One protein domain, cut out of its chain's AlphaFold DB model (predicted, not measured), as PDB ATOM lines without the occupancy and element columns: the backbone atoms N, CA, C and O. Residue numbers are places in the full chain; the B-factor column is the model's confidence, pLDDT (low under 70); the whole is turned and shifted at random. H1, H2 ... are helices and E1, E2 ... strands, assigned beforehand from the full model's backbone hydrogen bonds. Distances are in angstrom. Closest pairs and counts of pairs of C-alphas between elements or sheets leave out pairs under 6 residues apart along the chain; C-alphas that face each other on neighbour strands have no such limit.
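Overview. This is residues 25 to 94 of the 109 residues of an uncharacterized protein of Kocuria flava (UniProt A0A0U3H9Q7). Look for a narrow two-stranded hairpin, E1 and E2, with helices on both of its sides: the long helix H1 crosses it on one side, packing mostly on E2, and the shorter H2 packs on the other side, where the last helix, H3, lies near E1. H1 meets neither of the other helices; the hairpin lies between H1 and H2, and the link from H1 to E1 makes a loop at the end away from the hairpin's turn. You will find 70 residues printed, with three named helices and two named strands in the order H1, E1, E2, H2, H3. The sheet has the order E1 - E2 and is antiparallel, and the class is mixed, helices and strands. The whole is compact, with a radius of gyration of the C-alphas of 12.6 A, and the C-alphas span 40 by 30 by 18 A.

Arrangement. Start with H1, residues 26 to 44, and hold it against the strands E1, residues 55 to 60, and E2, residues 63 to 69. H1 and E2 have 11 pairs of C-alphas within 8 A, the closest being those of Thr 34 and Ala 68, 4.8 A apart. H1 and E1 have 3 such pairs, the closest being those of Ala 37 and Ala 55 at 6.1 A. E1 and E2 form a hairpin of antiparallel neighbours, with 154 degrees between their N-to-C directions. Check its backbone at N 56 and O 68, 2.8 A apart, and at N 65 and O 58, 3.0 A apart, both within hydrogen-bond range. Next comes H2, residues 72 to 81, which has 6 pairs of C-alphas within 8 A with E2. The closest of these are the C-alphas of Ala 69 and Leu 75, 5.3 A apart. H2 comes nearest to E1 at the C-alphas of Ala 55 and Ala 74, 6.0 A apart. H1 and H2 are apart. Last is H3, residues 88 to 94, whose closest C-alphas to E1 are those of Ala 93 and Leu 59 at 7.2 A. H2 and H3 are close but not clearly touching, with the C-alphas of Gln 81 and Cys 89 7.4 A apart. They run the same way at a steep tilt of 68 degrees, only just short of about perpendicular. H1 and H3 are apart. In H1, H2 and H3 every O i to N i+4 pair is within hydrogen-bond range.

Along the chain. Find C-alpha 26 at (-41.518, 45.140, 26.213); from there H1 runs 26.5 A through 19 residues to C-alpha 44. E1 begins at C-alpha 55, at (-26.911, 44.090, 33.941), and covers 16.3 A to Gly 60. E2 returns from Arg 63 to Ala 69 over 17.8 A. H2 goes from Asp 72 to Gln 81, 14.4 A. H3 goes from Pro 88 to Arg 94, 10.0 A, and ends at C-alpha 94, at (-24.777, 30.466, 24.793).

Size, cuts and confidence. The two C-alphas farthest apart are those of Gly 48, in the link from H1 to E1, and Gly 61, in the hairpin's turn, at 41.3 A. Go from C-alpha 25 to C-alpha 94 and you cross 24.8 A. The printed part has no cut, and it has no long link: those from E1 to E2 and from E2 to H2 are tight, and those from H1 to E1 and from H2 to H3 are short. In the B-factor column the mean pLDDT of the printed part of this model is 92.6, and no printed residue is under 70.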
ATOM      1  N   ASP A  25     -45.575  42.992  27.360       81.88
ATOM      2  CA  ASP A  25     -45.185  44.349  26.986       81.88
ATOM      3  C   ASP A  25     -43.685  44.545  27.242       81.88
ATOM      4  O   ASP A  25     -43.200  44.374  28.365       81.88
ATOM      5  N   GLN A  26     -42.960  44.917  26.187       78.19
ATOM      6  CA  GLN A  26     -41.518  45.140  26.213       78.19
ATOM      7  C   GLN A  26     -41.107  46.235  27.211       78.19
ATOM      8  O   GLN A  26     -40.054  46.108  27.842       78.19
ATOM      9  N   GLN A  27     -41.928  47.273  27.405       86.25
ATOM     10  CA  GLN A  27     -41.624  48.330  28.371       86.25
ATOM     11  C   GLN A  27     -41.765  47.819  29.806       86.25
ATOM     12  O   GLN A  27     -40.853  47.990  30.611       86.25
ATOM     13  N   LEU A  28     -42.859  47.111  30.111       89.56
ATOM     14  CA  LEU A  28     -43.071  46.532  31.442       89.56
ATOM     15  C   LEU A  28     -41.978  45.524  31.806       89.56
ATOM     16  O   LEU A  28     -41.540  45.475  32.954       89.56
ATOM     17  N   LEU A  29     -41.529  44.725  30.835       89.31
ATOM     18  CA  LEU A  29     -40.417  43.802  31.034       89.31
ATOM     19  C   LEU A  29     -39.112  44.544  31.350       89.31
ATOM     20  O   LEU A  29     -38.408  44.181  32.291       89.31
ATOM     21  N   THR A  30     -38.805  45.589  30.584       92.19
ATOM     22  CA  THR A  30     -37.598  46.409  30.764       92.19
ATOM     23  C   THR A  30     -37.580  47.085  32.135       92.19
ATOM     24  O   THR A  30     -36.576  47.025  32.849       92.19
ATOM     25  N   ASP A  31     -38.707  47.666  32.549       93.94
ATOM     26  CA  ASP A  31     -38.847  48.322  33.851       93.94
ATOM     27  C   ASP A  31     -38.684  47.317  34.994       93.94
ATOM     28  O   ASP A  31     -37.957  47.566  35.962       93.94
ATOM     29  N   PHE A  32     -39.314  46.145  34.858       94.94
ATOM     30  CA  PHE A  32     -39.191  45.062  35.822       94.94
ATOM     31  C   PHE A  32     -37.733  44.607  35.979       94.94
ATOM     32  O   PHE A  32     -37.221  44.554  37.098       94.94
ATOM     33  N   LEU A  33     -37.044  44.323  34.872       96.12
ATOM     34  CA  LEU A  33     -35.659  43.854  34.900       96.12
ATOM     35  C   LEU A  33     -34.685  44.932  35.381       96.12
ATOM     36  O   LEU A  33     -33.690  44.613  36.028       96.12
ATOM     37  N   THR A  34     -34.987  46.206  35.132       97.38
ATOM     38  CA  THR A  34     -34.223  47.332  35.685       97.38
ATOM     39  C   THR A  34     -34.363  47.390  37.204       97.38
ATOM     40  O   THR A  34     -33.364  47.516  37.914       97.38
ATOM     41  N   GLY A  35     -35.585  47.242  37.726       97.56
ATOM     42  CA  GLY A  35     -35.824  47.128  39.166       97.56
ATOM     43  C   GLY A  35     -35.116  45.916  39.772       97.56
ATOM     44  O   GLY A  35     -34.439  46.041  40.789       97.56
ATOM     45  N   PHE A  36     -35.198  44.765  39.105       97.38
ATOM     46  CA  PHE A  36     -34.517  43.541  39.519       97.38
ATOM     47  C   PHE A  36     -32.992  43.715  39.589       97.38
ATOM     48  O   PHE A  36     -32.386  43.382  40.605       97.38
ATOM     49  N   ALA A  37     -32.369  44.312  38.567       98.00
ATOM     50  CA  ALA A  37     -30.933  44.582  38.560       98.00
ATOM     51  C   ALA A  37     -30.505  45.505  39.713       98.00
ATOM     52  O   ALA A  37     -29.447  45.296  40.304       98.00
ATOM     53  N   ARG A  38     -31.327  46.503  40.065       97.88
ATOM     54  CA  ARG A  38     -31.069  47.392  41.212       97.88
ATOM     55  C   ARG A  38     -31.135  46.657  42.545       97.88
ATOM     56  O   ARG A  38     -30.233  46.828  43.355       97.88
ATOM     57  N   VAL A  39     -32.147  45.810  42.740       97.75
ATOM     58  CA  VAL A  39     -32.263  44.978  43.948       97.75
ATOM     59  C   VAL A  39     -31.051  44.057  44.087       97.75
ATOM     60  O   VAL A  39     -30.484  43.964  45.169       97.75
ATOM     61  N   LEU A  40     -30.603  43.428  42.995       97.19
ATOM     62  CA  LEU A  40     -29.397  42.595  43.019       97.19
ATOM     63  C   LEU A  40     -28.134  43.395  43.341       97.19
ATOM     64  O   LEU A  40     -27.299  42.924  44.100       97.19
ATOM     65  N   GLU A  41     -27.967  44.592  42.775       97.06
ATOM     66  CA  GLU A  41     -26.832  45.456  43.120       97.06
ATOM     67  C   GLU A  41     -26.807  45.771  44.624       97.06
ATOM     68  O   GLU A  41     -25.737  45.737  45.231       97.06
ATOM     69  N   GLU A  42     -27.959  46.058  45.227       95.50
ATOM     70  CA  GLU A  42     -28.067  46.348  46.660       95.50
ATOM     71  C   GLU A  42     -27.795  45.115  47.530       95.50
ATOM     72  O   GLU A  42     -27.025  45.214  48.482       95.50
ATOM     73  N   ASP A  43     -28.371  43.962  47.184       95.81
ATOM     74  CA  ASP A  43     -28.240  42.714  47.950       95.81
ATOM     75  C   ASP A  43     -26.829  42.107  47.859       95.81
ATOM     76  O   ASP A  43     -26.289  41.585  48.837       95.81
ATOM     77  N   LEU A  44     -26.188  42.221  46.692       95.19
ATOM     78  CA  LEU A  44     -24.843  41.689  46.460       95.19
ATOM     79  C   LEU A  44     -23.735  42.628  46.953       95.19
ATOM     80  O   LEU A  44     -22.617  42.173  47.203       95.19
ATOM     81  N   SER A  45     -24.009  43.928  47.091       95.19
ATOM     82  CA  SER A  45     -23.017  44.891  47.575       95.19
ATOM     83  C   SER A  45     -22.870  44.822  49.092       95.19
ATOM     84  O   SER A  45     -23.824  45.019  49.842       95.19
ATOM     85  N   ARG A  46     -21.638  44.625  49.570       93.81
ATOM     86  CA  ARG A  46     -21.327  44.565  51.005       93.81
ATOM     87  C   ARG A  46     -20.665  45.851  51.504       93.81
ATOM     88  O   ARG A  46     -19.857  46.444  50.784       93.81
ATOM     89  N   PRO A  47     -20.942  46.289  52.747       92.38
ATOM     90  CA  PRO A  47     -20.235  47.417  53.346       92.38
ATOM     91  C   PRO A  47     -18.719  47.177  53.391       92.38
ATOM     92  O   PRO A  47     -18.264  46.162  53.908       92.38
ATOM     93  N   GLY A  48     -17.940  48.135  52.884       92.56
ATOM     94  CA  GLY A  48     -16.474  48.056  52.861       92.56
ATOM     95  C   GLY A  48     -15.879  47.317  51.657       92.56
ATOM     96  O   GLY A  48     -14.658  47.296  51.522       92.56
ATOM     97  N   GLU A  49     -16.708  46.770  50.765       92.38
ATOM     98  CA  GLU A  49     -16.278  46.142  49.512       92.38
ATOM     99  C   GLU A  49     -16.598  47.030  48.298       92.38
ATOM    100  O   GLU A  49     -17.326  48.025  48.383       92.38
ATOM    101  N   THR A  50     -16.030  46.679  47.142       89.38
ATOM    102  CA  THR A  50     -16.382  47.331  45.877       89.38
ATOM    103  C   THR A  50     -17.848  47.062  45.560       89.38
ATOM    104  O   THR A  50     -18.315  45.928  45.635       89.38
ATOM    105  N   ARG A  51     -18.565  48.116  45.167       92.44
ATOM    106  CA  ARG A  51     -19.965  48.026  44.753       92.44
ATOM    107  C   ARG A  51     -20.126  47.063  43.577       92.44
ATOM    108  O   ARG A  51     -19.387  47.159  42.597       92.44
ATOM    109  N   VAL A  52     -21.110  46.177  43.673       95.38
ATOM    110  CA  VAL A  52     -21.484  45.268  42.588       95.38
ATOM    111  C   VAL A  52     -22.360  46.021  41.589       95.38
ATOM    112  O   VAL A  52     -23.186  46.845  41.969       95.38
ATOM    113  N   TRP A  53     -22.169  45.758  40.299       96.75
ATOM    114  CA  TRP A  53     -22.969  46.322  39.216       96.75
ATOM    115  C   TRP A  53     -23.643  45.195  38.450       96.75
ATOM    116  O   TRP A  53     -22.989  44.208  38.113       96.75
ATOM    117  N   CYS A  54     -24.932  45.354  38.160       97.88
ATOM    118  CA  CYS A  54     -25.750  44.294  37.581       97.88
ATOM    119  C   CYS A  54     -26.345  44.751  36.247       97.88
ATOM    120  O   CYS A  54     -26.884  45.852  36.140       97.88
ATOM    121  N   ALA A  55     -26.282  43.887  35.238       97.44
ATOM    122  CA  ALA A  55     -26.911  44.090  33.941       97.44
ATOM    123  C   ALA A  55     -27.538  42.783  33.445       97.44
ATOM    124  O   ALA A  55     -27.139  41.694  33.859       97.44
ATOM    125  N   VAL A  56     -28.543  42.902  32.582       95.94
ATOM    126  CA  VAL A  56     -29.256  41.778  31.976       95.94
ATOM    127  C   VAL A  56     -29.074  41.852  30.468       95.94
ATOM    128  O   VAL A  56     -29.559  42.783  29.822       95.94
ATOM    129  N   THR A  57     -28.408  40.841  29.917       94.12
ATOM    130  CA  THR A  57     -28.251  40.638  28.475       94.12
ATOM    131  C   THR A  57     -29.221  39.557  27.997       94.12
ATOM    132  O   THR A  57     -29.333  38.497  28.613       94.12
ATOM    133  N   VAL A  58     -29.891  39.801  26.870       90.31
ATOM    134  CA  VAL A  58     -30.723  38.811  26.172       90.31
ATOM    135  C   VAL A  58     -30.124  38.484  24.814       90.31
ATOM    136  O   VAL A  58     -29.676  39.369  24.087       90.31
ATOM    137  N   LEU A  59     -30.141  37.194  24.468       90.06
ATOM    138  CA  LEU A  59     -29.797  36.695  23.141       90.06
ATOM    139  C   LEU A  59     -31.094  36.387  22.387       90.06
ATOM    140  O   LEU A  59     -31.874  35.533  22.802       90.06
ATOM    141  N   GLY A  60     -31.319  37.067  21.265       85.00
ATOM    142  CA  GLY A  60     -32.512  36.903  20.437       85.00
ATOM    143  C   GLY A  60     -32.244  37.277  18.981       85.00
ATOM    144  O   GLY A  60     -31.489  38.202  18.694       85.00
ATOM    145  N   GLY A  61     -32.817  36.531  18.032       82.50
ATOM    146  CA  GLY A  61     -32.672  36.831  16.597       82.50
ATOM    147  C   GLY A  61     -31.219  36.876  16.098       82.50
ATOM    148  O   GLY A  61     -30.907  37.632  15.182       82.50
ATOM    149  N   GLY A  62     -30.314  36.116  16.729       80.38
ATOM    150  CA  GLY A  62     -28.881  36.117  16.408       80.38
ATOM    151  C   GLY A  62     -28.109  37.341  16.915       80.38
ATOM    152  O   GLY A  62     -26.965  37.543  16.512       80.38
ATOM    153  N   ARG A  63     -28.709  38.167  17.780       85.38
ATOM    154  CA  ARG A  63     -28.085  39.353  18.378       85.38
ATOM    155  C   ARG A  63     -28.160  39.277  19.898       85.38
ATOM    156  O   ARG A  63     -29.060  38.648  20.447       85.38
ATOM    157  N   ALA A  64     -27.201  39.916  20.554       91.62
ATOM    158  CA  ALA A  64     -27.215  40.121  21.992       91.62
ATOM    159  C   ALA A  64     -27.447  41.599  22.294       91.62
ATOM    160  O   ALA A  64     -26.904  42.463  21.599       91.62
ATOM    161  N   GLU A  65     -28.250  41.872  23.313       92.31
ATOM    162  CA  GLU A  65     -28.605  43.223  23.730       92.31
ATOM    163  C   GLU A  65     -28.711  43.296  25.252       92.31
ATOM    164  O   GLU A  65     -29.330  42.436  25.879       92.31
ATOM    165  N   THR A  66     -28.129  44.344  25.836       94.69
ATOM    166  CA  THR A  66     -28.369  44.712  27.232       94.69
ATOM    167  C   THR A  66     -29.747  45.355  27.337       94.69
ATOM    168  O   THR A  66     -29.945  46.467  26.850       94.69
ATOM    169  N   ILE A  67     -30.690  44.678  27.986       94.94
ATOM    170  CA  ILE A  67     -32.079  45.149  28.105       94.94
ATOM    171  C   ILE A  67     -32.365  45.854  29.430       94.94
ATOM    172  O   ILE A  67     -33.352  46.569  29.543       94.94
ATOM    173  N   ALA A  68     -31.521  45.660  30.442       96.94
ATOM    174  CA  ALA A  68     -31.650  46.326  31.731       96.94
ATOM    175  C   ALA A  68     -30.295  46.425  32.429       96.94
ATOM    176  O   ALA A  68     -29.426  45.572  32.253       96.94
ATOM    177  N   ALA A  69     -30.133  47.452  33.256       98.12
ATOM    178  CA  ALA A  69     -28.943  47.661  34.063       98.12
ATOM    179  C   ALA A  69     -29.302  48.385  35.362       98.12
ATOM    180  O   ALA A  69     -30.250  49.168  35.415       98.12
ATOM    181  N   SER A  70     -28.533  48.138  36.416       98.12
ATOM    182  CA  SER A  70     -28.764  48.737  37.726       98.12
ATOM    183  C   SER A  70     -28.445  50.239  37.749       98.12
ATOM    184  O   SER A  70     -29.132  51.019  38.415       98.12
ATOM    185  N   ASN A  71     -27.453  50.660  36.956       96.94
ATOM    186  CA  ASN A  71     -27.048  52.050  36.748       96.94
ATOM    187  C   ASN A  71     -26.331  52.238  35.386       96.94
ATOM    188  O   ASN A  71     -25.997  51.267  34.703       96.94
ATOM    189  N   ASP A  72     -26.039  53.489  35.008       97.31
ATOM    190  CA  ASP A  72     -25.398  53.826  33.720       97.31
ATOM    191  C   ASP A  72     -23.996  53.221  33.556       97.31
ATOM    192  O   ASP A  72     -23.547  52.925  32.441       97.31
ATOM    193  N   ARG A  73     -23.282  53.021  34.671       96.56
ATOM    194  CA  ARG A  73     -21.953  52.410  34.656       96.56
ATOM    195  C   ARG A  73     -22.042  50.921  34.333       96.56
ATOM    196  O   ARG A  73     -21.256  50.455  33.511       96.56
ATOM    197  N   ALA A  74     -23.004  50.219  34.927       96.94
ATOM    198  CA  ALA A  74     -23.307  48.821  34.635       96.94
ATOM    199  C   ALA A  74     -23.676  48.637  33.154       96.94
ATOM    200  O   ALA A  74     -23.097  47.787  32.482       96.94
ATOM    201  N   LEU A  75     -24.546  49.507  32.622       97.25
ATOM    202  CA  LEU A  75     -24.934  49.503  31.207       97.25
ATOM    203  C   LEU A  75     -23.721  49.656  30.282       97.25
ATOM    204  O   LEU A  75     -23.528  48.871  29.357       97.25
ATOM    205  N   SER A  76     -22.885  50.660  30.549       96.50
ATOM    206  CA  SER A  76     -21.714  50.959  29.719       96.50
ATOM    207  C   SER A  76     -20.706  49.804  29.691       96.50
ATOM    208  O   SER A  76     -20.053  49.570  28.675       96.50
ATOM    209  N   LEU A  77     -20.546  49.101  30.817       94.00
ATOM    210  CA  LEU A  77     -19.629  47.968  30.928       94.00
ATOM    211  C   LEU A  77     -20.159  46.727  30.216       94.00
ATOM    212  O   LEU A  77     -19.403  46.114  29.465       94.00
ATOM    213  N   ASP A  78     -21.441  46.400  30.380       94.69
ATOM    214  CA  ASP A  78     -22.047  45.259  29.688       94.69
ATOM    215  C   ASP A  78     -22.010  45.469  28.163       94.69
ATOM    216  O   ASP A  78     -21.525  44.618  27.418       94.69
ATOM    217  N   GLN A  79     -22.347  46.673  27.684       94.75
ATOM    218  CA  GLN A  79     -22.232  47.027  26.262       94.75
ATOM    219  C   GLN A  79     -20.798  46.929  25.724       94.75
ATOM    220  O   GLN A  79     -20.593  46.551  24.568       94.75
ATOM    221  N   LEU A  80     -19.792  47.265  26.538       93.31
ATOM    222  CA  LEU A  80     -18.393  47.063  26.169       93.31
ATOM    223  C   LEU A  80     -18.078  45.569  26.027       93.31
ATOM    224  O   LEU A  80     -17.431  45.188  25.052       93.31
ATOM    225  N   GLN A  81     -18.551  44.732  26.954       89.50
ATOM    226  CA  GLN A  81     -18.344  43.282  26.927       89.50
ATOM    227  C   GLN A  81     -19.007  42.619  25.714       89.50
ATOM    228  O   GLN A  81     -18.402  41.742  25.102       89.50
ATOM    229  N   LEU A  82     -20.184  43.092  25.287       91.88
ATOM    230  CA  LEU A  82     -20.877  42.584  24.093       91.88
ATOM    231  C   LEU A  82     -20.092  42.770  22.784       91.88
ATOM    232  O   LEU A  82     -20.388  42.114  21.786       91.88
ATOM    233  N   ARG A  83     -19.069  43.636  22.764       90.94
ATOM    234  CA  ARG A  83     -18.176  43.800  21.602       90.94
ATOM    235  C   ARG A  83     -17.198  42.639  21.432       90.94
ATOM    236  O   ARG A  83     -16.559  42.554  20.385       90.94
ATOM    237  N   PHE A  84     -17.075  41.772  22.433       89.06
ATOM    238  CA  PHE A  84     -16.195  40.611  22.427       89.06
ATOM    239  C   PHE A  84     -17.041  39.352  22.205       89.06
ATOM    240  O   PHE A  84     -17.796  38.973  23.098       89.06
ATOM    241  N   PRO A  85     -16.946  38.694  21.032       83.38
ATOM    242  CA  PRO A  85     -17.814  37.568  20.676       83.38
ATOM    243  C   PRO A  85     -17.765  36.393  21.654       83.38
ATOM    244  O   PRO A  85     -18.772  35.698  21.785       83.38
ATOM    245  N   ASP A  86     -16.632  36.217  22.335       83.19
ATOM    246  CA  ASP A  86     -16.377  35.177  23.339       83.19
ATOM    247  C   ASP A  86     -16.311  35.755  24.764       83.19
ATOM    248  O   ASP A  86     -15.756  35.151  25.679       83.19
ATOM    249  N   GLY A  87     -16.869  36.956  24.962       86.81
ATOM    250  CA  GLY A  87     -16.950  37.600  26.267       86.81
ATOM    251  C   GLY A  87     -17.786  36.789  27.269       86.81
ATOM    252  O   GLY A  87     -18.674  36.025  26.874       86.81
ATOM    253  N   PRO A  88     -17.556  36.973  28.580       88.62
ATOM    254  CA  PRO A  88     -18.095  36.099  29.623       88.62
ATOM    255  C   PRO A  88     -19.628  36.033  29.648       88.62
ATOM    256  O   PRO A  88     -20.184  34.950  29.828       88.62
ATOM    257  N   CYS A  89     -20.326  37.152  29.423       90.06
ATOM    258  CA  CYS A  89     -21.792  37.181  29.393       90.06
ATOM    259  C   CYS A  89     -22.371  36.432  28.179       90.06
ATOM    260  O   CYS A  89     -23.353  35.704  28.318       90.06
ATOM    261  N   LEU A  90     -21.732  36.531  27.008       91.38
ATOM    262  CA  LEU A  90     -22.144  35.796  25.809       91.38
ATOM    263  C   LEU A  90     -21.840  34.305  25.920       91.38
ATOM    264  O   LEU A  90     -22.678  33.493  25.536       91.38
ATOM    265  N   ALA A  91     -20.679  33.942  26.465       90.50
ATOM    266  CA  ALA A  91     -20.333  32.550  26.732       90.50
ATOM    267  C   ALA A  91     -21.327  31.921  27.723       90.50
ATOM    268  O   ALA A  91     -21.871  30.853  27.456       90.50
ATOM    269  N   SER A  92     -21.642  32.623  28.818       92.75
ATOM    270  CA  SER A  92     -22.642  32.175  29.793       92.75
ATOM    271  C   SER A  92     -24.011  31.959  29.147       92.75
ATOM    272  O   SER A  92     -24.626  30.909  29.336       92.75
ATOM    273  N   ALA A  93     -24.465  32.913  28.330       91.00
ATOM    274  CA  ALA A  93     -25.773  32.842  27.698       91.00
ATOM    275  C   ALA A  93     -25.875  31.802  26.567       91.00
ATOM    276  O   ALA A  93     -26.961  31.280  26.342       91.00
ATOM    277  N   ARG A  94     -24.785  31.495  25.852       91.00
ATOM    278  CA  ARG A  94     -24.777  30.466  24.793       91.00
ATOM    279  C   ARG A  94     -24.685  29.053  25.354       91.00
ATOM    280  O   ARG A  94     -25.385  28.167  24.880       91.00
TER     281      ARG A  94